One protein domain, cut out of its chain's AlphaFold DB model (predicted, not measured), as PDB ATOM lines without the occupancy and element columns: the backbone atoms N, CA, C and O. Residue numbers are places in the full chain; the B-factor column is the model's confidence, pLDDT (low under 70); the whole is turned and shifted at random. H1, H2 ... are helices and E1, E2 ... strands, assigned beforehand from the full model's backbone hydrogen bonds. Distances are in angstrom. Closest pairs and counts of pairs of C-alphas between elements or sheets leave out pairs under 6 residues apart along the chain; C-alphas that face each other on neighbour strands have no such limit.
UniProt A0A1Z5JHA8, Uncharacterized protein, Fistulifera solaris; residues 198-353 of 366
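Overview. This is residues 198 to 353 of the 366 residues of an uncharacterized protein of Fistulifera solaris (UniProt A0A1Z5JHA8). Picture a closed barrel of eight antiparallel strands, with helices H1 and H4 packed on its outside on opposite sides, and an arm of H3 and the loop after it reaching away from the barrel past H1. That arm makes much of the length, and the long unnamed stretch of residues 276 to 297 leads from H3 back to the barrel. The printed part has 156 residues, with four named helices and eight named strands in the order E1 E2 H1 E3 E4 H2 H3 E5 E6 E7 H4 E8. The class is mixed, helices and strands. The whole is compact, with a radius of gyration of the C-alphas of 15.2 A and spans of 50 by 33 by 30 A.

Arrangement. Start at the barrel, a sheet closed into a ring, with E1, residues 199 to 205, and E2, residues 210 to 215, an antiparallel hairpin in which N 203 and O 211 are 2.8 A apart. On the other side of E2 look for E7, residues 322 to 329, where N 328 and O 212 are 2.8 A apart. Next comes E5, residues 298 to 302, with N 299 and O 325 of E7 at 2.8 A. E5 forms a hairpin with E6, residues 307 to 311, where N 300 and O 309 are 2.8 A apart. Beside E6 lies E4, residues 250 to 255, with N 310 and O 253 at 2.8 A. E4 forms a hairpin with E3, residues 241 to 247, where N 245 and O 252 are 2.9 A apart. E3 pairs over its residues 241 to 242 with E8, residues 344 to 352; N 242 and O 344 are 2.8 A apart. E8 bends by 58 degrees at residue 347, and over residues 346 to 352 it pairs with E1, closing the ring with N 350 and O 202 at 2.8 A. Now look outside the barrel for H4, residues 331 to 340, on it at a height over the sheet of 7.7 A. It lies over E3 and runs across the strands, at 71 degrees to E3 on the local plane; their closest C-alphas, Tyr 244 and Arg 338, are 5.3 A apart. H1, residues 222 to 233, is also on the barrel and outside it, at a height of 8.2 A, over E7 and slantwise at 44 degrees on the local plane. Its closest C-alphas to E8 are those of Val 232 and Val 349, 6.2 A apart. H1 and H4 are apart. H3, residues 268 to 275, is not on the barrel; it is close to H1 but not clearly touching, with the C-alphas of Thr 227 and Ser 268 closest at 7.6 A. H2, residues 261 to 264, is not on the barrel and touches no helix. In H1, H3 and H4 every O i to N i+4 pair is within hydrogen-bond range, while H2 is too short for such a pair.

Along the chain. Find C-alpha 199 at (-8.551, 13.215, 19.268); from there E1 runs 19.8 A to C-alpha 205. E2 is 16.7 A long, E3 15.8 A, E4 14.6 A, E5 13.0 A, E6 12.8 A and E7 19.9 A. H1 begins at C-alpha 222, at (-4.946, 21.654, 26.162), and spans 16.3 A. H2 spans 5.1 A, H3 10.5 A and H4 14.5 A. E8 runs 21.8 A and ends at C-alpha 352, at (-7.400, 10.878, 12.568).

Size, cuts and confidence. The outline is elongated, but only just; look for its two farthest C-alphas at Gly 277 and Gln 339, 50.1 A apart. The printed part has no cut. The link from H3 to E5, 22 residues, is long. The mean pLDDT of the printed part is 79.9, and 40 residues are under 70, among them residues 259 to 286, which include H2 and H3.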
ATOM      1  N   PRO A 198     -12.444  12.579  22.200       85.69
ATOM      2  CA  PRO A 198     -11.006  12.341  22.056       85.69
ATOM      3  C   PRO A 198     -10.503  12.545  20.627       85.69
ATOM      4  O   PRO A 198     -11.183  12.167  19.666       85.69
ATOM      5  N   TYR A 199      -9.300  13.113  20.520       88.56
ATOM      6  CA  TYR A 199      -8.551  13.215  19.268       88.56
ATOM      7  C   TYR A 199      -7.641  11.999  19.142       88.56
ATOM      8  O   TYR A 199      -6.915  11.674  20.085       88.56
ATOM      9  N   ALA A 200      -7.693  11.328  17.997       91.69
ATOM     10  CA  ALA A 200      -6.916  10.126  17.740       91.69
ATOM     11  C   ALA A 200      -5.761  10.427  16.783       91.69
ATOM     12  O   ALA A 200      -5.894  11.238  15.868       91.69
ATOM     13  N   LEU A 201      -4.640   9.751  16.998       93.62
ATOM     14  CA  LEU A 201      -3.438   9.846  16.180       93.62
ATOM     15  C   LEU A 201      -2.966   8.454  15.801       93.62
ATOM     16  O   LEU A 201      -3.043   7.528  16.611       93.62
ATOM     17  N   GLU A 202      -2.428   8.338  14.598       95.56
ATOM     18  CA  GLU A 202      -1.801   7.126  14.093       95.56
ATOM     19  C   GLU A 202      -0.351   7.416  13.718       95.56
ATOM     20  O   GLU A 202      -0.068   8.313  12.925       95.56
ATOM     21  N   LEU A 203       0.565   6.662  14.317       95.75
ATOM     22  CA  LEU A 203       1.982   6.669  14.000       95.75
ATOM     23  C   LEU A 203       2.261   5.440  13.140       95.75
ATOM     24  O   LEU A 203       2.110   4.313  13.611       95.75
ATOM     25  N   THR A 204       2.668   5.660  11.897       96.12
ATOM     26  CA  THR A 204       3.151   4.598  11.008       96.12
ATOM     27  C   THR A 204       4.656   4.469  11.181       96.12
ATOM     28  O   THR A 204       5.371   5.473  11.151       96.12
ATOM     29  N   LEU A 205       5.138   3.251  11.391       94.94
ATOM     30  CA  LEU A 205       6.546   2.939  11.626       94.94
ATOM     31  C   LEU A 205       7.185   2.321  10.376       94.94
ATOM     32  O   LEU A 205       6.484   1.863   9.482       94.94
ATOM     33  N   HIS A 206       8.520   2.286  10.317       91.94
ATOM     34  CA  HIS A 206       9.276   1.833   9.131       91.94
ATOM     35  C   HIS A 206       9.008   0.381   8.700       91.94
ATOM     36  O   HIS A 206       9.234  -0.004   7.558       91.94
ATOM     37  N   ASP A 207       8.543  -0.471   9.602       89.44
ATOM     38  CA  ASP A 207       8.115  -1.835   9.274       89.44
ATOM     39  C   ASP A 207       6.641  -1.909   8.824       89.44
ATOM     40  O   ASP A 207       6.073  -2.996   8.731       89.44
ATOM     41  N   HIS A 208       6.029  -0.754   8.549       85.81
ATOM     42  CA  HIS A 208       4.616  -0.552   8.239       85.81
ATOM     43  C   HIS A 208       3.652  -0.975   9.356       85.81
ATOM     44  O   HIS A 208       2.446  -1.091   9.124       85.81
ATOM     45  N   SER A 209       4.152  -1.183  10.576       92.88
ATOM     46  CA  SER A 209       3.299  -1.331  11.751       92.88
ATOM     47  C   SER A 209       2.742   0.027  12.193       92.88
ATOM     48  O   SER A 209       3.308   1.088  11.911       92.88
ATOM     49  N   SER A 210       1.592   0.005  12.870       94.31
ATOM     50  CA  SER A 210       0.867   1.213  13.274       94.31
ATOM     51  C   SER A 210       0.640   1.248  14.784       94.31
ATOM     52  O   SER A 210       0.016   0.344  15.350       94.31
ATOM     53  N   LEU A 211       1.072   2.330  15.427       95.56
ATOM     54  CA  LEU A 211       0.780   2.637  16.824       95.56
ATOM     55  C   LEU A 211      -0.296   3.723  16.881       95.56
ATOM     56  O   LEU A 211      -0.113   4.810  16.335       95.56
ATOM     57  N   ARG A 212      -1.408   3.456  17.567       95.50
ATOM     58  CA  ARG A 212      -2.518   4.410  17.681       95.50
ATOM     59  C   ARG A 212      -2.666   4.902  19.106       95.50
ATOM     60  O   ARG A 212      -2.709   4.100  20.042       95.50
ATOM     61  N   VAL A 213      -2.824   6.211  19.261       94.69
ATOM     62  CA  VAL A 213      -3.057   6.862  20.554       94.69
ATOM     63  C   VAL A 213      -4.275   7.773  20.501       94.69
ATOM     64  O   VAL A 213      -4.666   8.257  19.441       94.69
ATOM     65  N   GLU A 214      -4.886   8.004  21.657       92.88
ATOM     66  CA  GLU A 214      -6.014   8.920  21.823       92.88
ATOM     67  C   GLU A 214      -5.773   9.861  22.995       92.88
ATOM     68  O   GLU A 214      -5.445   9.406  24.091       92.88
ATOM     69  N   PHE A 215      -5.995  11.159  22.786       90.12
ATOM     70  CA  PHE A 215      -6.005  12.148  23.860       90.12
ATOM     71  C   PHE A 215      -7.321  12.077  24.633       90.12
ATOM     72  O   PHE A 215      -8.379  12.447  24.115       90.12
ATOM     73  N   THR A 216      -7.250  11.595  25.871       79.25
ATOM     74  CA  THR A 216      -8.395  11.412  26.772       79.25
ATOM     75  C   THR A 216      -8.534  12.539  27.783       79.25
ATOM     76  O   THR A 216      -9.655  12.888  28.142       79.25
ATOM     77  N   ASP A 217      -7.426  13.168  28.173       74.56
ATOM     78  CA  ASP A 217      -7.363  14.101  29.304       74.56
ATOM     79  C   ASP A 217      -7.152  15.540  28.820       74.56
ATOM     80  O   ASP A 217      -6.317  16.307  29.300       74.56
ATOM     81  N   PHE A 218      -7.937  15.904  27.803       74.69
ATOM     82  CA  PHE A 218      -7.819  17.178  27.101       74.69
ATOM     83  C   PHE A 218      -8.059  18.407  27.986       74.69
ATOM     84  O   PHE A 218      -7.460  19.454  27.747       74.69
ATOM     85  N   ALA A 219      -8.927  18.292  28.992       71.06
ATOM     86  CA  ALA A 219      -9.275  19.410  29.864       71.06
ATOM     87  C   ALA A 219      -8.078  19.917  30.687       71.06
ATOM     88  O   ALA A 219      -8.002  21.114  30.963       71.06
ATOM     89  N   ASP A 220      -7.143  19.028  31.024       75.62
ATOM     90  CA  ASP A 220      -6.027  19.333  31.920       75.62
ATOM     91  C   ASP A 220      -4.789  19.847  31.169       75.62
ATOM     92  O   ASP A 220      -3.999  20.606  31.726       75.62
ATOM     93  N   MET A 221      -4.607  19.438  29.905       82.38
ATOM     94  CA  MET A 221      -3.387  19.699  29.119       82.38
ATOM     95  C   MET A 221      -3.646  20.256  27.699       82.38
ATOM     96  O   MET A 221      -3.044  19.786  26.724       82.38
ATOM     97  N   PRO A 222      -4.550  21.235  27.503       82.06
ATOM     98  CA  PRO A 222      -4.946  21.654  26.162       82.06
ATOM     99  C   PRO A 222      -3.855  22.428  25.412       82.06
ATOM    100  O   PRO A 222      -3.825  22.362  24.182       82.06
ATOM    101  N   HIS A 223      -2.955  23.161  26.086       80.38
ATOM    102  CA  HIS A 223      -1.850  23.836  25.392       80.38
ATOM    103  C   HIS A 223      -0.826  22.825  24.878       80.38
ATOM    104  O   HIS A 223      -0.349  22.961  23.747       80.38
ATOM    105  N   MET A 224      -0.488  21.821  25.683       82.19
ATOM    106  CA  MET A 224       0.460  20.788  25.289       82.19
ATOM    107  C   MET A 224      -0.075  19.955  24.126       82.19
ATOM    108  O   MET A 224       0.638  19.754  23.143       82.19
ATOM    109  N   ILE A 225      -1.347  19.548  24.199       87.06
ATOM    110  CA  ILE A 225      -2.024  18.822  23.121       87.06
ATOM    111  C   ILE A 225      -2.066  19.671  21.849       87.06
ATOM    112  O   ILE A 225      -1.679  19.186  20.790       87.06
ATOM    113  N   TRP A 226      -2.469  20.942  21.938       85.75
ATOM    114  CA  TRP A 226      -2.489  21.839  20.778       85.75
ATOM    115  C   TRP A 226      -1.104  21.980  20.141       85.75
ATOM    116  O   TRP A 226      -0.966  21.816  18.934       85.75
ATOM    117  N   THR A 227      -0.071  22.231  20.950       82.12
ATOM    118  CA  THR A 227       1.305  22.387  20.455       82.12
ATOM    119  C   THR A 227       1.774  21.127  19.738       82.12
ATOM    120  O   THR A 227       2.305  21.214  18.636       82.12
ATOM    121  N   PHE A 228       1.529  19.958  20.328       87.12
ATOM    122  CA  PHE A 228       1.849  18.679  19.705       87.12
ATOM    123  C   PHE A 228       1.126  18.490  18.364       87.12
ATOM    124  O   PHE A 228       1.757  18.151  17.369       87.12
ATOM    125  N   LEU A 229      -0.184  18.752  18.314       88.56
ATOM    126  CA  LEU A 229      -0.972  18.604  17.089       88.56
ATOM    127  C   LEU A 229      -0.473  19.524  15.964       88.56
ATOM    128  O   LEU A 229      -0.468  19.105  14.813       88.56
ATOM    129  N   GLN A 230      -0.009  20.737  16.286       85.12
ATOM    130  CA  GLN A 230       0.619  21.623  15.299       85.12
ATOM    131  C   GLN A 230       1.918  21.030  14.737       85.12
ATOM    132  O   GLN A 230       2.130  21.059  13.533       85.12
ATOM    133  N   LEU A 231       2.766  20.445  15.590       84.38
ATOM    134  CA  LEU A 231       4.011  19.802  15.148       84.38
ATOM    135  C   LEU A 231       3.748  18.575  14.257       84.38
ATOM    136  O   LEU A 231       4.535  18.290  13.354       84.38
ATOM    137  N   VAL A 232       2.651  17.854  14.511       88.88
ATOM    138  CA  VAL A 232       2.188  16.758  13.649       88.88
ATOM    139  C   VAL A 232       1.695  17.283  12.300       88.88
ATOM    140  O   VAL A 232       2.082  16.731  11.278       88.88
ATOM    141  N   ASP A 233       0.893  18.352  12.280       86.44
ATOM    142  CA  ASP A 233       0.399  18.984  11.041       86.44
ATOM    143  C   ASP A 233       1.542  19.490  10.151       86.44
ATOM    144  O   ASP A 233       1.507  19.347   8.930       86.44
ATOM    145  N   ASP A 234       2.599  20.011  10.777       82.94
ATOM    146  CA  ASP A 234       3.818  20.461  10.104       82.94
ATOM    147  C   ASP A 234       4.707  19.293   9.607       82.94
ATOM    148  O   ASP A 234       5.752  19.529   8.997       82.94
ATOM    149  N   GLY A 235       4.330  18.031   9.869       83.50
ATOM    150  CA  GLY A 235       5.066  16.832   9.442       83.50
ATOM    151  C   GLY A 235       6.421  16.649  10.134       83.50
ATOM    152  O   GLY A 235       7.306  15.974   9.615       83.50
ATOM    153  N   LEU A 236       6.628  17.271  11.300       86.44
ATOM    154  CA  LEU A 236       7.954  17.346  11.927       86.44
ATOM    155  C   LEU A 236       8.392  16.048  12.618       86.44
ATOM    156  O   LEU A 236       9.568  15.897  12.943       86.44
ATOM    157  N   TYR A 237       7.469  15.116  12.844       89.25
ATOM    158  CA  TYR A 237       7.772  13.807  13.426       89.25
ATOM    159  C   TYR A 237       8.255  12.783  12.396       89.25
ATOM    160  O   TYR A 237       8.810  11.751  12.783       89.25
ATOM    161  N   ASP A 238       8.085  13.052  11.106       89.00
ATOM    162  CA  ASP A 238       8.445  12.123  10.042       89.00
ATOM    163  C   ASP A 238       9.974  11.933  10.000       89.00
ATOM    164  O   ASP A 238      10.758  12.883  10.040       89.00
ATOM    165  N   GLY A 239      10.420  10.677   9.973       88.12
ATOM    166  CA  GLY A 239      11.835  10.299  10.006       88.12
ATOM    167  C   GLY A 239      12.498  10.363  11.388       88.12
ATOM    168  O   GLY A 239      13.686  10.052  11.512       88.12
ATOM    169  N   THR A 240      11.771  10.740  12.443       92.88
ATOM    170  CA  THR A 240      12.280  10.657  13.822       92.88
ATOM    171  C   THR A 240      12.263   9.208  14.329       92.88
ATOM    172  O   THR A 240      11.727   8.321  13.673       92.88
ATOM    173  N   SER A 241      12.882   8.918  15.479       93.25
ATOM    174  CA  SER A 241      12.966   7.543  15.999       93.25
ATOM    175  C   SER A 241      12.447   7.401  17.423       93.25
ATOM    176  O   SER A 241      12.596   8.306  18.243       93.25
ATOM    177  N   LEU A 242      11.861   6.243  17.712       94.69
ATOM    178  CA  LEU A 242      11.492   5.780  19.043       94.69
ATOM    179  C   LEU A 242      12.485   4.720  19.501       94.69
ATOM    180  O   LEU A 242      12.868   3.839  18.734       94.69
ATOM    181  N   GLN A 243      12.880   4.776  20.770       94.38
ATOM    182  CA  GLN A 243      13.781   3.792  21.352       94.38
ATOM    183  C   GLN A 243      13.398   3.492  22.798       94.38
ATOM    184  O   GLN A 243      13.013   4.383  23.557       94.38
ATOM    185  N   TYR A 244      13.552   2.234  23.204       94.06
ATOM    186  CA  TYR A 244      13.486   1.870  24.613       94.06
ATOM    187  C   TYR A 244      14.712   2.391  25.368       94.06
ATOM    188  O   TYR A 244      15.853   2.095  25.003       94.06
ATOM    189  N   LYS A 245      14.481   3.155  26.439       90.06
ATOM    190  CA  LYS A 245      15.523   3.656  27.339       90.06
ATOM    191  C   LYS A 245      15.024   3.665  28.779       90.06
ATOM    192  O   LYS A 245      13.846   3.892  29.055       90.06
ATOM    193  N   ASN A 246      15.952   3.488  29.713       85.50
ATOM    194  CA  ASN A 246      15.705   3.862  31.098       85.50
ATOM    195  C   ASN A 246      15.852   5.380  31.194       85.50
ATOM    196  O   ASN A 246      16.956   5.905  31.071       85.50
ATOM    197  N   THR A 247      14.728   6.072  31.349       79.19
ATOM    198  CA  THR A 247      14.728   7.502  31.673       79.19
ATOM    199  C   THR A 247      15.075   7.681  33.148       79.19
ATOM    200  O   THR A 247      14.967   6.730  33.926       79.19
ATOM    201  N   ASP A 248      15.387   8.908  33.562       73.62
ATOM    202  CA  ASP A 248      15.657   9.248  34.967       73.62
ATOM    203  C   ASP A 248      14.528   8.848  35.935       73.62
ATOM    204  O   ASP A 248      14.724   8.826  37.147       73.62
ATOM    205  N   ARG A 249      13.331   8.543  35.418       73.50
ATOM    206  CA  ARG A 249      12.146   8.199  36.215       73.50
ATOM    207  C   ARG A 249      11.661   6.771  36.024       73.50
ATOM    208  O   ARG A 249      10.724   6.365  36.696       73.50
ATOM    209  N   GLY A 250      12.268   6.014  35.114       82.88
ATOM    210  CA  GLY A 250      11.921   4.620  34.872       82.88
ATOM    211  C   GLY A 250      11.932   4.219  33.395       82.88
ATOM    212  O   GLY A 250      12.210   5.038  32.512       82.88
ATOM    213  N   PRO A 251      11.646   2.939  33.120       88.88
ATOM    214  CA  PRO A 251      11.699   2.379  31.778       88.88
ATOM    215  C   PRO A 251      10.575   2.938  30.900       88.88
ATOM    216  O   PRO A 251       9.397   2.888  31.263       88.88
ATOM    217  N   ALA A 252      10.937   3.443  29.725       91.75
ATOM    218  CA  ALA A 252       9.990   3.955  28.746       91.75
ATOM    219  C   ALA A 252      10.485   3.702  27.320       91.75
ATOM    220  O   ALA A 252      11.685   3.600  27.063       91.75
ATOM    221  N   VAL A 253       9.550   3.654  26.378       94.00
ATOM    222  CA  VAL A 253       9.869   3.912  24.973       94.00
ATOM    223  C   VAL A 253       9.708   5.412  24.758       94.00
ATOM    224  O   VAL A 253       8.664   5.977  25.068       94.00
ATOM    225  N   THR A 254      10.755   6.082  24.291       92.62
ATOM    226  CA  THR A 254      10.759   7.539  24.120       92.62
ATOM    227  C   THR A 254      11.556   7.944  22.889       92.62
ATOM    228  O   THR A 254      12.414   7.195  22.415       92.62
ATOM    229  N   GLY A 255      11.259   9.120  22.348       91.00
ATOM    230  CA  GLY A 255      11.939   9.662  21.184       91.00
ATOM    231  C   GLY A 255      11.028  10.592  20.405       91.00
ATOM    232  O   GLY A 255      10.225  11.311  20.989       91.00
ATOM    233  N   GLY A 256      11.150  10.584  19.087       87.69
ATOM    234  CA  GLY A 256      10.302  11.400  18.228       87.69
ATOM    235  C   GLY A 256      10.646  12.890  18.224       87.69
ATOM    236  O   GLY A 256       9.876  13.665  17.690       87.69
ATOM    237  N   GLU A 257      11.766  13.313  18.820       86.19
ATOM    238  CA  GLU A 257      12.115  14.735  18.914       86.19
ATOM    239  C   GLU A 257      12.561  15.294  17.547       86.19
ATOM    240  O   GLU A 257      13.595  14.862  17.017       86.19
ATOM    241  N   PRO A 258      11.847  16.274  16.963       77.75
ATOM    242  CA  PRO A 258      12.256  16.871  15.698       77.75
ATOM    243  C   PRO A 258      13.487  17.770  15.876       77.75
ATOM    244  O   PRO A 258      13.498  18.673  16.716       77.75
ATOM    245  N   HIS A 259      14.513  17.598  15.035       67.38
ATOM    246  CA  HIS A 259      15.747  18.403  15.093       67.38
ATOM    247  C   HIS A 259      15.513  19.904  14.837       67.38
ATOM    248  O   HIS A 259      16.259  20.743  15.341       67.38
ATOM    249  N   SER A 260      14.494  20.251  14.048       58.06
ATOM    250  CA  SER A 260      14.052  21.634  13.827       58.06
ATOM    251  C   SER A 260      13.322  22.198  15.049       58.06
ATOM    252  O   SER A 260      13.531  23.354  15.415       58.06
ATOM    253  N   ALA A 261      12.531  21.373  15.737       56.66
ATOM    254  CA  ALA A 261      11.794  21.775  16.926       56.66
ATOM    255  C   ALA A 261      12.742  22.025  18.118       56.66
ATOM    256  O   ALA A 261      12.630  23.054  18.783       56.66
ATOM    257  N   SER A 262      13.762  21.188  18.339       56.81
ATOM    258  CA  SER A 262      14.667  21.320  19.500       56.81
ATOM    259  C   SER A 262      15.394  22.676  19.612       56.81
ATOM    260  O   SER A 262      15.780  23.077  20.710       56.81
ATOM    261  N   LYS A 263      15.534  23.428  18.507       51.94
ATOM    262  CA  LYS A 263      16.149  24.772  18.477       51.94
ATOM    263  C   LYS A 263      15.166  25.930  18.272       51.94
ATOM    264  O   LYS A 263      15.523  27.067  18.567       51.94
ATOM    265  N   GLN A 264      13.965  25.670  17.749       47.94
ATOM    266  CA  GLN A 264      13.016  26.701  17.303       47.94
ATOM    267  C   GLN A 264      11.608  26.573  17.898       47.94
ATOM    268  O   GLN A 264      10.711  27.268  17.420       47.94
ATOM    269  N   ILE A 265      11.371  25.772  18.951       52.12
ATOM    270  CA  ILE A 265      10.092  25.825  19.694       52.12
ATOM    271  C   ILE A 265      10.003  27.146  20.489       52.12
ATOM    272  O   ILE A 265       9.917  27.183  21.718       52.12
ATOM    273  N   HIS A 266       9.946  28.266  19.773       53.03
ATOM    274  CA  HIS A 266       9.082  29.370  20.125       53.03
ATOM    275  C   HIS A 266       7.660  28.829  20.011       53.03
ATOM    276  O   HIS A 266       7.010  28.959  18.964       53.03
ATOM    277  N   SER A 267       7.192  28.171  21.078       55.50
ATOM    278  CA  SER A 267       5.791  27.775  21.178       55.50
ATOM    279  C   SER A 267       4.938  28.983  20.786       55.50
ATOM    280  O   SER A 267       5.323  30.128  21.046       55.50
ATOM    281  N   SER A 268       3.799  28.764  20.125       55.31
ATOM    282  CA  SER A 268       2.826  29.838  19.834       55.31
ATOM    283  C   SER A 268       2.634  30.754  21.055       55.31
ATOM    284  O   SER A 268       2.591  31.976  20.963       55.31
ATOM    285  N   LEU A 269       2.678  30.132  22.225       54.72
ATOM    286  CA  LEU A 269       2.691  30.726  23.538       54.72
ATOM    287  C   LEU A 269       3.885  31.668  23.837       54.72
ATOM    288  O   LEU A 269       3.660  32.751  24.362       54.72
ATOM    289  N   GLN A 270       5.133  31.328  23.495       57.19
ATOM    290  CA  GLN A 270       6.294  32.203  23.728       57.19
ATOM    291  C   GLN A 270       6.222  33.450  22.840       57.19
ATOM    292  O   GLN A 270       6.577  34.542  23.275       57.19
ATOM    293  N   ARG A 271       5.691  33.300  21.620       61.88
ATOM    294  CA  ARG A 271       5.384  34.434  20.737       61.88
ATOM    295  C   ARG A 271       4.262  35.303  21.303       61.88
ATOM    296  O   ARG A 271       4.399  36.522  21.313       61.88
ATOM    297  N   GLN A 272       3.184  34.705  21.808       60.19
ATOM    298  CA  GLN A 272       2.071  35.439  22.427       60.19
ATOM    299  C   GLN A 272       2.498  36.180  23.702       60.19
ATOM    300  O   GLN A 272       2.088  37.317  23.904       60.19
ATOM    301  N   TYR A 273       3.366  35.572  24.512       60.22
ATOM    302  CA  TYR A 273       3.946  36.177  25.709       60.22
ATOM    303  C   TYR A 273       4.816  37.393  25.370       60.22
ATOM    304  O   TYR A 273       4.562  38.486  25.873       60.22
ATOM    305  N   ALA A 274       5.743  37.225  24.418       60.41
ATOM    306  CA  ALA A 274       6.582  38.310  23.914       60.41
ATOM    307  C   ALA A 274       5.755  39.453  23.301       60.41
ATOM    308  O   ALA A 274       6.041  40.625  23.529       60.41
ATOM    309  N   THR A 275       4.688  39.122  22.562       57.69
ATOM    310  CA  THR A 275       3.777  40.115  21.962       57.69
ATOM    311  C   THR A 275       3.002  40.899  23.026       57.69
ATOM    312  O   THR A 275       2.668  42.060  22.809       57.69
ATOM    313  N   ALA A 276       2.736  40.296  24.188       55.81
ATOM    314  CA  ALA A 276       2.060  40.941  25.313       55.81
ATOM    315  C   ALA A 276       2.995  41.802  26.191       55.81
ATOM    316  O   ALA A 276       2.555  42.318  27.212       55.81
ATOM    317  N   GLY A 277       4.265  41.979  25.803       49.72
ATOM    318  CA  GLY A 277       5.216  42.864  26.489       49.72
ATOM    319  C   GLY A 277       5.959  42.225  27.663       49.72
ATOM    320  O   GLY A 277       6.800  42.874  28.283       49.72
ATOM    321  N   TYR A 278       5.708  40.949  27.942       52.84
ATOM    322  CA  TYR A 278       6.494  40.184  28.897       52.84
ATOM    323  C   TYR A 278       7.676  39.569  28.135       52.84
ATOM    324  O   TYR A 278       7.465  38.933  27.111       52.84
ATOM    325  N   GLY A 279       8.913  39.844  28.563       53.22
ATOM    326  CA  GLY A 279      10.143  39.644  27.775       53.22
ATOM    327  C   GLY A 279      10.377  38.249  27.160       53.22
ATOM    328  O   GLY A 279       9.595  37.317  27.291       53.22
ATOM    329  N   SER A 280      11.516  38.073  26.485       52.44
ATOM    330  CA  SER A 280      11.836  36.848  25.728       52.44
ATOM    331  C   SER A 280      12.069  35.587  26.572       52.44
ATOM    332  O   SER A 280      12.348  34.527  26.001       52.44
ATOM    333  N   GLU A 281      11.994  35.680  27.903       51.88
ATOM    334  CA  GLU A 281      12.168  34.520  28.768       51.88
ATOM    335  C   GLU A 281      11.054  33.493  28.511       51.88
ATOM    336  O   GLU A 281       9.867  33.835  28.493       51.88
ATOM    337  N   PRO A 282      11.412  32.223  28.253       51.22
ATOM    338  CA  PRO A 282      10.439  31.194  27.953       51.22
ATOM    339  C   PRO A 282       9.612  30.924  29.203       51.22
ATOM    340  O   PRO A 282      10.073  30.253  30.123       51.22
ATOM    341  N   LEU A 283       8.362  31.385  29.216       51.62
ATOM    342  CA  LEU A 283       7.443  30.963  30.261       51.62
ATOM    343  C   LEU A 283       7.277  29.435  30.152       51.62
ATOM    344  O   LEU A 283       7.064  28.873  29.063       51.62
ATOM    345  N   TRP A 284       7.553  28.754  31.260       54.12
ATOM    346  CA  TRP A 284       7.579  27.300  31.349       54.12
ATOM    347  C   TRP A 284       6.219  26.846  31.876       54.12
ATOM    348  O   TRP A 284       5.805  27.254  32.957       54.12
ATOM    349  N   PHE A 285       5.500  26.062  31.071       62.84
ATOM    350  CA  PHE A 285       4.167  25.556  31.399       62.84
ATOM    351  C   PHE A 285       4.305  24.069  31.661       62.84
ATOM    352  O   PHE A 285       4.487  23.293  30.722       62.84
ATOM    353  N   GLU A 286       4.227  23.680  32.926       62.78
ATOM    354  CA  GLU A 286       3.957  22.293  33.282       62.78
ATOM    355  C   GLU A 286       2.435  22.141  33.371       62.78
ATOM    356  O   GLU A 286       1.805  22.566  34.339       62.78
ATOM    357  N   GLU A 287       1.828  21.594  32.318       70.50
ATOM    358  CA  GLU A 287       0.461  21.080  32.389       70.50
ATOM    359  C   GLU A 287       0.553  19.611  32.810       70.50
ATOM    360  O   GLU A 287       1.172  18.807  32.117       70.50
ATOM    361  N   LEU A 288      -0.023  19.268  33.961       71.56
ATOM    362  CA  LEU A 288      -0.056  17.909  34.499       71.56
ATOM    363  C   LEU A 288      -1.498  17.577  34.875       71.56
ATOM    364  O   LEU A 288      -2.206  18.432  35.407       71.56
ATOM    365  N   SER A 289      -1.923  16.334  34.645       65.00
ATOM    366  CA  SER A 289      -3.211  15.860  35.151       65.00
ATOM    367  C   SER A 289      -3.027  15.160  36.497       65.00
ATOM    368  O   SER A 289      -2.334  14.142  36.560       65.00
ATOM    369  N   PRO A 290      -3.681  15.630  37.574       61.59
ATOM    370  CA  PRO A 290      -3.736  14.884  38.828       61.59
ATOM    371  C   PRO A 290      -4.630  13.635  38.728       61.59
ATOM    372  O   PRO A 290      -4.574  12.773  39.602       61.59
ATOM    373  N   VAL A 291      -5.464  13.533  37.687       64.75
ATOM    374  CA  VAL A 291      -6.468  12.468  37.512       64.75
ATOM    375  C   VAL A 291      -5.985  11.381  36.540       64.75
ATOM    376  O   VAL A 291      -6.399  10.226  36.650       64.75
ATOM    377  N   ALA A 292      -5.060  11.720  35.639       67.00
ATOM    378  CA  ALA A 292      -4.453  10.815  34.669       67.00
ATOM    379  C   ALA A 292      -2.921  10.758  34.834       67.00
ATOM    380  O   ALA A 292      -2.176  11.308  34.018       67.00
ATOM    381  N   PRO A 293      -2.417  10.089  35.889       74.25
ATOM    382  CA  PRO A 293      -0.985   9.904  36.058       74.25
ATOM    383  C   PRO A 293      -0.417   9.022  34.942       74.25
ATOM    384  O   PRO A 293      -1.053   8.066  34.486       74.25
ATOM    385  N   CYS A 294       0.822   9.310  34.548       81.69
ATOM    386  CA  CYS A 294       1.572   8.482  33.612       81.69
ATOM    387  C   CYS A 294       1.739   7.049  34.138       81.69
ATOM    388  O   CYS A 294       2.361   6.811  35.177       81.69
ATOM    389  N   ARG A 295       1.200   6.085  33.389       84.38
ATOM    390  CA  ARG A 295       1.217   4.652  33.715       84.38
ATOM    391  C   ARG A 295       1.391   3.781  32.478       84.38
ATOM    392  O   ARG A 295       1.354   4.282  31.356       84.38
ATOM    393  N   GLU A 296       1.576   2.479  32.665       86.69
ATOM    394  CA  GLU A 296       1.610   1.546  31.536       86.69
ATOM    395  C   GLU A 296       0.359   1.722  30.653       86.69
ATOM    396  O   GLU A 296      -0.744   1.955  31.156       86.69
ATOM    397  N   ASN A 297       0.540   1.640  29.333       87.56
ATOM    398  CA  ASN A 297      -0.489   1.887  28.312       87.56
ATOM    399  C   ASN A 297      -0.957   3.352  28.176       87.56
ATOM    400  O   ASN A 297      -1.939   3.623  27.479       87.56
ATOM    401  N   THR A 298      -0.257   4.314  28.788       90.69
ATOM    402  CA  THR A 298      -0.490   5.746  28.530       90.69
ATOM    403  C   THR A 298       0.412   6.293  27.433       90.69
ATOM    404  O   THR A 298       1.452   5.724  27.098       90.69
ATOM    405  N   PHE A 299      -0.019   7.412  26.867       91.06
ATOM    406  CA  PHE A 299       0.742   8.223  25.940       91.06
ATOM    407  C   PHE A 299       1.066   9.557  26.602       91.06
ATOM    408  O   PHE A 299       0.170  10.259  27.082       91.06
ATOM    409  N   GLY A 300       2.350   9.886  26.617       89.56
ATOM    410  CA  GLY A 300       2.881  11.091  27.209       89.56
ATOM    411  C   GLY A 300       3.755  11.901  26.279       89.56
ATOM    412  O   GLY A 300       4.196  11.461  25.217       89.56
ATOM    413  N   LEU A 301       3.999  13.117  26.736       86.81
ATOM    414  CA  LEU A 301       4.771  14.130  26.057       86.81
ATOM    415  C   LEU A 301       5.799  14.699  27.039       86.81
ATOM    416  O   LEU A 301       5.485  14.997  28.193       86.81
ATOM    417  N   VAL A 302       7.042  14.839  26.584       79.62
ATOM    418  CA  VAL A 302       8.138  15.433  27.359       79.62
ATOM    419  C   VAL A 302       8.454  16.815  26.806       79.62
ATOM    420  O   VAL A 302       8.510  17.020  25.594       79.62
ATOM    421  N   GLY A 303       8.667  17.774  27.708       70.88
ATOM    422  CA  GLY A 303       8.855  19.176  27.351       70.88
ATOM    423  C   GLY A 303       7.549  19.816  26.870       70.88
ATOM    424  O   GLY A 303       6.476  19.538  27.392       70.88
ATOM    425  N   ARG A 304       7.623  20.682  25.854       65.50
ATOM    426  CA  ARG A 304       6.462  21.377  25.255       65.50
ATOM    427  C   ARG A 304       5.699  20.527  24.223       65.50
ATOM    428  O   ARG A 304       5.276  21.052  23.200       65.50
ATOM    429  N   GLY A 305       5.611  19.215  24.431       69.88
ATOM    430  CA  GLY A 305       5.127  18.295  23.402       69.88
ATOM    431  C   GLY A 305       6.124  17.748  22.366       69.88
ATOM    432  O   GLY A 305       5.685  16.886  21.620       69.88
ATOM    433  N   PRO A 306       7.411  18.146  22.254       79.25
ATOM    434  CA  PRO A 306       8.242  17.703  21.132       79.25
ATOM    435  C   PRO A 306       8.650  16.234  21.211       79.25
ATOM    436  O   PRO A 306       8.801  15.603  20.173       79.25
ATOM    437  N   THR A 307       8.821  15.681  22.410       87.62
ATOM    438  CA  THR A 307       9.343  14.324  22.583       87.62
ATOM    439  C   THR A 307       8.233  13.407  23.072       87.62
ATOM    440  O   THR A 307       7.563  13.690  24.064       87.62
ATOM    441  N   LEU A 308       8.048  12.291  22.377       92.31
ATOM    442  CA  LEU A 308       7.064  11.267  22.689       92.31
ATOM    443  C   LEU A 308       7.532  10.402  23.863       92.31
ATOM    444  O   LEU A 308       8.713  10.049  23.968       92.31
ATOM    445  N   LEU A 309       6.594  10.020  24.723       91.88
ATOM    446  CA  LEU A 309       6.826   9.152  25.871       91.88
ATOM    447  C   LEU A 309       5.754   8.068  25.953       91.88
ATOM    448  O   LEU A 309       4.563   8.351  25.990       91.88
ATOM    449  N   PHE A 310       6.195   6.823  26.076       93.44
ATOM    450  CA  PHE A 310       5.348   5.665  26.327       93.44
ATOM    451  C   PHE A 310       5.883   4.940  27.568       93.44
ATOM    452  O   PHE A 310       6.870   4.198  27.473       93.44
ATOM    453  N   PRO A 311       5.298   5.184  28.752       90.56
ATOM    454  CA  PRO A 311       5.747   4.560  29.992       90.56
ATOM    455  C   PRO A 311       5.552   3.039  29.954       90.56
ATOM    456  O   PRO A 311       4.469   2.563  29.613       90.56
ATOM    457  N   MET A 312       6.584   2.268  30.321       88.94
ATOM    458  CA  MET A 312       6.498   0.795  30.387       88.94
ATOM    459  C   MET A 312       6.092   0.282  31.773       88.94
ATOM    460  O   MET A 312       5.788  -0.895  31.928       88.94
ATOM    461  N   LEU A 313       6.125   1.149  32.785       81.94
ATOM    462  CA  LEU A 313       5.677   0.888  34.151       81.94
ATOM    463  C   LEU A 313       4.927   2.119  34.674       81.94
ATOM    464  O   LEU A 313       5.073   3.221  34.142       81.94
ATOM    465  N   GLY A 314       4.123   1.926  35.720       69.50
ATOM    466  CA  GLY A 314       3.548   3.030  36.487       69.50
ATOM    467  C   GLY A 314       4.632   3.862  37.166       69.50
ATOM    468  O   GLY A 314       5.532   3.295  37.780       69.50
ATOM    469  N   TYR A 315       4.544   5.190  37.076       70.31
ATOM    470  CA  TYR A 315       5.364   6.070  37.906       70.31
ATOM    471  C   TYR A 315       4.620   6.341  39.217       70.31
ATOM    472  O   TYR A 315       3.538   6.925  39.198       70.31
ATOM    473  N   GLU A 316       5.180   5.905  40.348       56.06
ATOM    474  CA  GLU A 316       4.522   6.005  41.663       56.06
ATOM    475  C   GLU A 316       4.442   7.453  42.195       56.06
ATOM    476  O   GLU A 316       3.511   7.791  42.921       56.06
ATOM    477  N   ASP A 317       5.334   8.346  41.748       53.31
ATOM    478  CA  ASP A 317       5.485   9.703  42.300       53.31
ATOM    479  C   ASP A 317       4.853  10.812  41.437       53.31
ATOM    480  O   ASP A 317       5.544  11.739  41.002       53.31
ATOM    481  N   GLY A 318       3.542  10.727  41.166       52.84
ATOM    482  CA  GLY A 318       2.738  11.855  40.644       52.84
ATOM    483  C   GLY A 318       3.375  12.605  39.461       52.84
ATOM    484  O   GLY A 318       3.444  13.832  39.471       52.84
ATOM    485  N   GLY A 319       3.941  11.847  38.514       53.25
ATOM    486  CA  GLY A 319       5.070  12.251  37.670       53.25
ATOM    487  C   GLY A 319       4.966  13.607  36.960       53.25
ATOM    488  O   GLY A 319       3.928  13.973  36.427       53.25
ATOM    489  N   ARG A 320       6.111  14.303  36.834       61.22
ATOM    490  CA  ARG A 320       6.277  15.531  36.016       61.22
ATOM    491  C   ARG A 320       6.181  15.295  34.501       61.22
ATOM    492  O   ARG A 320       6.544  16.169  33.720       61.22
ATOM    493  N   PHE A 321       5.786  14.103  34.072       71.56
ATOM    494  CA  PHE A 321       5.475  13.871  32.674       71.56
ATOM    495  C   PHE A 321       3.983  14.072  32.487       71.56
ATOM    496  O   PHE A 321       3.171  13.602  33.280       71.56
ATOM    497  N   ALA A 322       3.639  14.777  31.425       80.38
ATOM    498  CA  ALA A 322       2.265  14.956  31.027       80.38
ATOM    499  C   ALA A 322       1.859  13.752  30.180       80.38
ATOM    500  O   ALA A 322       2.428  13.533  29.109       80.38
ATOM    501  N   CYS A 323       0.891  12.970  30.657       86.62
ATOM    502  CA  CYS A 323       0.308  11.859  29.907       86.62
ATOM    503  C   CYS A 323      -1.137  12.161  29.510       86.62
ATOM    504  O   CYS A 323      -2.060  11.643  30.132       86.62
ATOM    505  N   PRO A 324      -1.354  13.011  28.488       87.75
ATOM    506  CA  PRO A 324      -2.690  13.427  28.065       87.75
ATOM    507  C   PRO A 324      -3.500  12.353  27.340       87.75
ATOM    508  O   PRO A 324      -4.647  12.610  26.957       87.75
ATOM    509  N   GLY A 325      -2.915  11.187  27.072       90.38
ATOM    510  CA  GLY A 325      -3.570  10.169  26.274       90.38
ATOM    511  C   GLY A 325      -3.290   8.740  26.695       90.38
ATOM    512  O   GLY A 325      -2.536   8.440  27.623       90.38
ATOM    513  N   LYS A 326      -3.905   7.837  25.943       92.12
ATOM    514  CA  LYS A 326      -3.767   6.388  26.077       92.12
ATOM    515  C   LYS A 326      -3.384   5.753  24.752       92.12
ATOM    516  O   LYS A 326      -3.721   6.267  23.684       92.12
ATOM    517  N   ILE A 327      -2.735   4.602  24.835       93.69
ATOM    518  CA  ILE A 327      -2.497   3.736  23.685       93.69
ATOM    519  C   ILE A 327      -3.790   2.969  23.391       93.69
ATOM    520  O   ILE A 327      -4.402   2.387  24.285       93.69
ATOM    521  N   VAL A 328      -4.218   2.997  22.133       93.81
ATOM    522  CA  VAL A 328      -5.440   2.339  21.645       93.81
ATOM    523  C   VAL A 328      -5.105   1.047  20.905       93.81
ATOM    524  O   VAL A 328      -5.820   0.058  21.047       93.81
ATOM    525  N   SER A 329      -4.011   1.033  20.144       94.62
ATOM    526  CA  SER A 329      -3.492  -0.153  19.453       94.62
ATOM    527  C   SER A 329      -1.982  -0.044  19.245       94.62
ATOM    528  O   SER A 329      -1.447   1.061  19.283       94.62
ATOM    529  N   GLY A 330      -1.304  -1.173  19.014       92.81
ATOM    530  CA  GLY A 330       0.152  -1.230  18.800       92.81
ATOM    531  C   GLY A 330       0.986  -1.354  20.084       92.81
ATOM    532  O   GLY A 330       2.172  -1.037  20.090       92.81
ATOM    533  N   ALA A 331       0.388  -1.785  21.202       92.81
ATOM    534  CA  ALA A 331       1.116  -1.978  22.463       92.81
ATOM    535  C   ALA A 331       2.171  -3.103  22.381       92.81
ATOM    536  O   ALA A 331       3.197  -3.053  23.057       92.81
ATOM    537  N   ASP A 332       1.938  -4.098  21.530       92.56
ATOM    538  CA  ASP A 332       2.868  -5.172  21.181       92.56
ATOM    539  C   ASP A 332       4.167  -4.643  20.557       92.56
ATOM    540  O   ASP A 332       5.249  -5.100  20.930       92.56
ATOM    541  N   ILE A 333       4.079  -3.610  19.714       93.31
ATOM    542  CA  ILE A 333       5.243  -2.921  19.137       93.31
ATOM    543  C   ILE A 333       6.118  -2.342  20.256       93.31
ATOM    544  O   ILE A 333       7.337  -2.514  20.268       93.31
ATOM    545  N   LEU A 334       5.504  -1.692  21.248       93.56
ATOM    546  CA  LEU A 334       6.234  -1.111  22.378       93.56
ATOM    547  C   LEU A 334       6.927  -2.189  23.224       93.56
ATOM    548  O   LEU A 334       8.063  -1.995  23.665       93.56
ATOM    549  N   GLN A 335       6.289  -3.349  23.404       92.12
ATOM    550  CA  GLN A 335       6.908  -4.494  24.078       92.12
ATOM    551  C   GLN A 335       8.066  -5.083  23.260       92.12
ATOM    552  O   GLN A 335       9.099  -5.437  23.830       92.12
ATOM    553  N   GLN A 336       7.952  -5.136  21.932       91.69
ATOM    554  CA  GLN A 336       9.043  -5.563  21.056       91.69
ATOM    555  C   GLN A 336      10.241  -4.607  21.136       91.69
ATOM    556  O   GLN A 336      11.384  -5.062  21.248       91.69
ATOM    557  N   LEU A 337      10.010  -3.291  21.149       92.06
ATOM    558  CA  LEU A 337      11.072  -2.295  21.342       92.06
ATOM    559  C   LEU A 337      11.756  -2.458  22.700       92.06
ATOM    560  O   LEU A 337      12.979  -2.363  22.793       92.06
ATOM    561  N   ARG A 338      10.987  -2.768  23.748       91.06
ATOM    562  CA  ARG A 338      11.524  -3.076  25.078       91.06
ATOM    563  C   ARG A 338      12.404  -4.327  25.083       91.06
ATOM    564  O   ARG A 338      13.440  -4.329  25.739       91.06
ATOM    565  N   GLN A 339      11.996  -5.386  24.388       91.75
ATOM    566  CA  GLN A 339      12.730  -6.657  24.354       91.75
ATOM    567  C   GLN A 339      13.998  -6.578  23.499       91.75
ATOM    568  O   GLN A 339      15.035  -7.118  23.877       91.75
ATOM    569  N   THR A 340      13.912  -5.922  22.343       91.62
ATOM    570  CA  THR A 340      15.011  -5.859  21.370       91.62
ATOM    571  C   THR A 340      15.983  -4.715  21.650       91.62
ATOM    572  O   THR A 340      17.153  -4.806  21.280       91.62
ATOM    573  N   GLY A 341      15.509  -3.623  22.261       88.69
ATOM    574  CA  GLY A 341      16.266  -2.383  22.456       88.69
ATOM    575  C   GLY A 341      16.612  -1.643  21.158       88.69
ATOM    576  O   GLY A 341      17.280  -0.605  21.206       88.69
ATOM    577  N   GLN A 342      16.183  -2.164  20.005       91.56
ATOM    578  CA  GLN A 342      16.465  -1.580  18.698       91.56
ATOM    579  C   GLN A 342      15.563  -0.360  18.478       91.56
ATOM    580  O   GLN A 342      14.366  -0.439  18.755       91.56
ATOM    581  N   PRO A 343      16.110   0.777  18.016       93.12
ATOM    582  CA  PRO A 343      15.295   1.930  17.669       93.12
ATOM    583  C   PRO A 343      14.445   1.637  16.428       93.12
ATOM    584  O   PRO A 343      14.874   0.912  15.531       93.12
ATOM    585  N   ILE A 344      13.267   2.252  16.352       94.88
ATOM    586  CA  ILE A 344      12.387   2.206  15.182       94.88
ATOM    587  C   ILE A 344      12.106   3.615  14.680       94.88
ATOM    588  O   ILE A 344      11.980   4.549  15.471       94.88
ATOM    589  N   ILE A 345      12.038   3.775  13.362       95.31
ATOM    590  CA  ILE A 345      11.781   5.063  12.715       95.31
ATOM    591  C   ILE A 345      10.270   5.259  12.574       95.31
ATOM    592  O   ILE A 345       9.554   4.334  12.189       95.31
ATOM    593  N   ILE A 346       9.808   6.468  12.881       95.31
ATOM    594  CA  ILE A 346       8.461   6.956  12.599       95.31
ATOM    595  C   ILE A 346       8.446   7.398  11.135       95.31
ATOM    596  O   ILE A 346       9.117   8.361  10.776       95.31
ATOM    597  N   GLU A 347       7.718   6.690  10.276       93.75
ATOM    598  CA  GLU A 347       7.553   7.076   8.870       93.75
ATOM    599  C   GLU A 347       6.625   8.271   8.732       93.75
ATOM    600  O   GLU A 347       6.930   9.198   7.990       93.75
ATOM    601  N   SER A 348       5.491   8.236   9.434       93.12
ATOM    602  CA  SER A 348       4.562   9.359   9.460       93.12
ATOM    603  C   SER A 348       3.704   9.373  10.713       93.12
ATOM    604  O   SER A 348       3.422   8.324  11.300       93.12
ATOM    605  N   VAL A 349       3.252  10.564  11.103       93.12
ATOM    606  CA  VAL A 349       2.230  10.744  12.143       93.12
ATOM    607  C   VAL A 349       1.024  11.449  11.541       93.12
ATOM    608  O   VAL A 349       1.162  12.479  10.891       93.12
ATOM    609  N   ARG A 350      -0.175  10.902  11.751       93.19
ATOM    610  CA  ARG A 350      -1.416  11.445  11.187       93.19
ATOM    611  C   ARG A 350      -2.463  11.675  12.257       93.19
ATOM    612  O   ARG A 350      -2.689  10.824  13.117       93.19
ATOM    613  N   ILE A 351      -3.142  12.815  12.165       92.50
ATOM    614  CA  ILE A 351      -4.329  13.117  12.966       92.50
ATOM    615  C   ILE A 351      -5.522  12.427  12.305       92.50
ATOM    616  O   ILE A 351      -5.821  12.654  11.133       92.50
ATOM    617  N   LEU A 352      -6.214  11.572  13.052       88.12
ATOM    618  CA  LEU A 352      -7.400  10.878  12.568       88.12
ATOM    619  C   LEU A 352      -8.629  11.760  12.807       88.12
ATOM    620  O   LEU A 352      -9.095  11.915  13.940       88.12
ATOM    621  N   HIS A 353      -9.171  12.335  11.736       74.69
ATOM    622  CA  HIS A 353     -10.415  13.095  11.801       74.69
ATOM    623  C   HIS A 353     -11.610  12.148  11.966       74.69
ATOM    624  O   HIS A 353     -11.777  11.202  11.199       74.69
TER     625      HIS A 353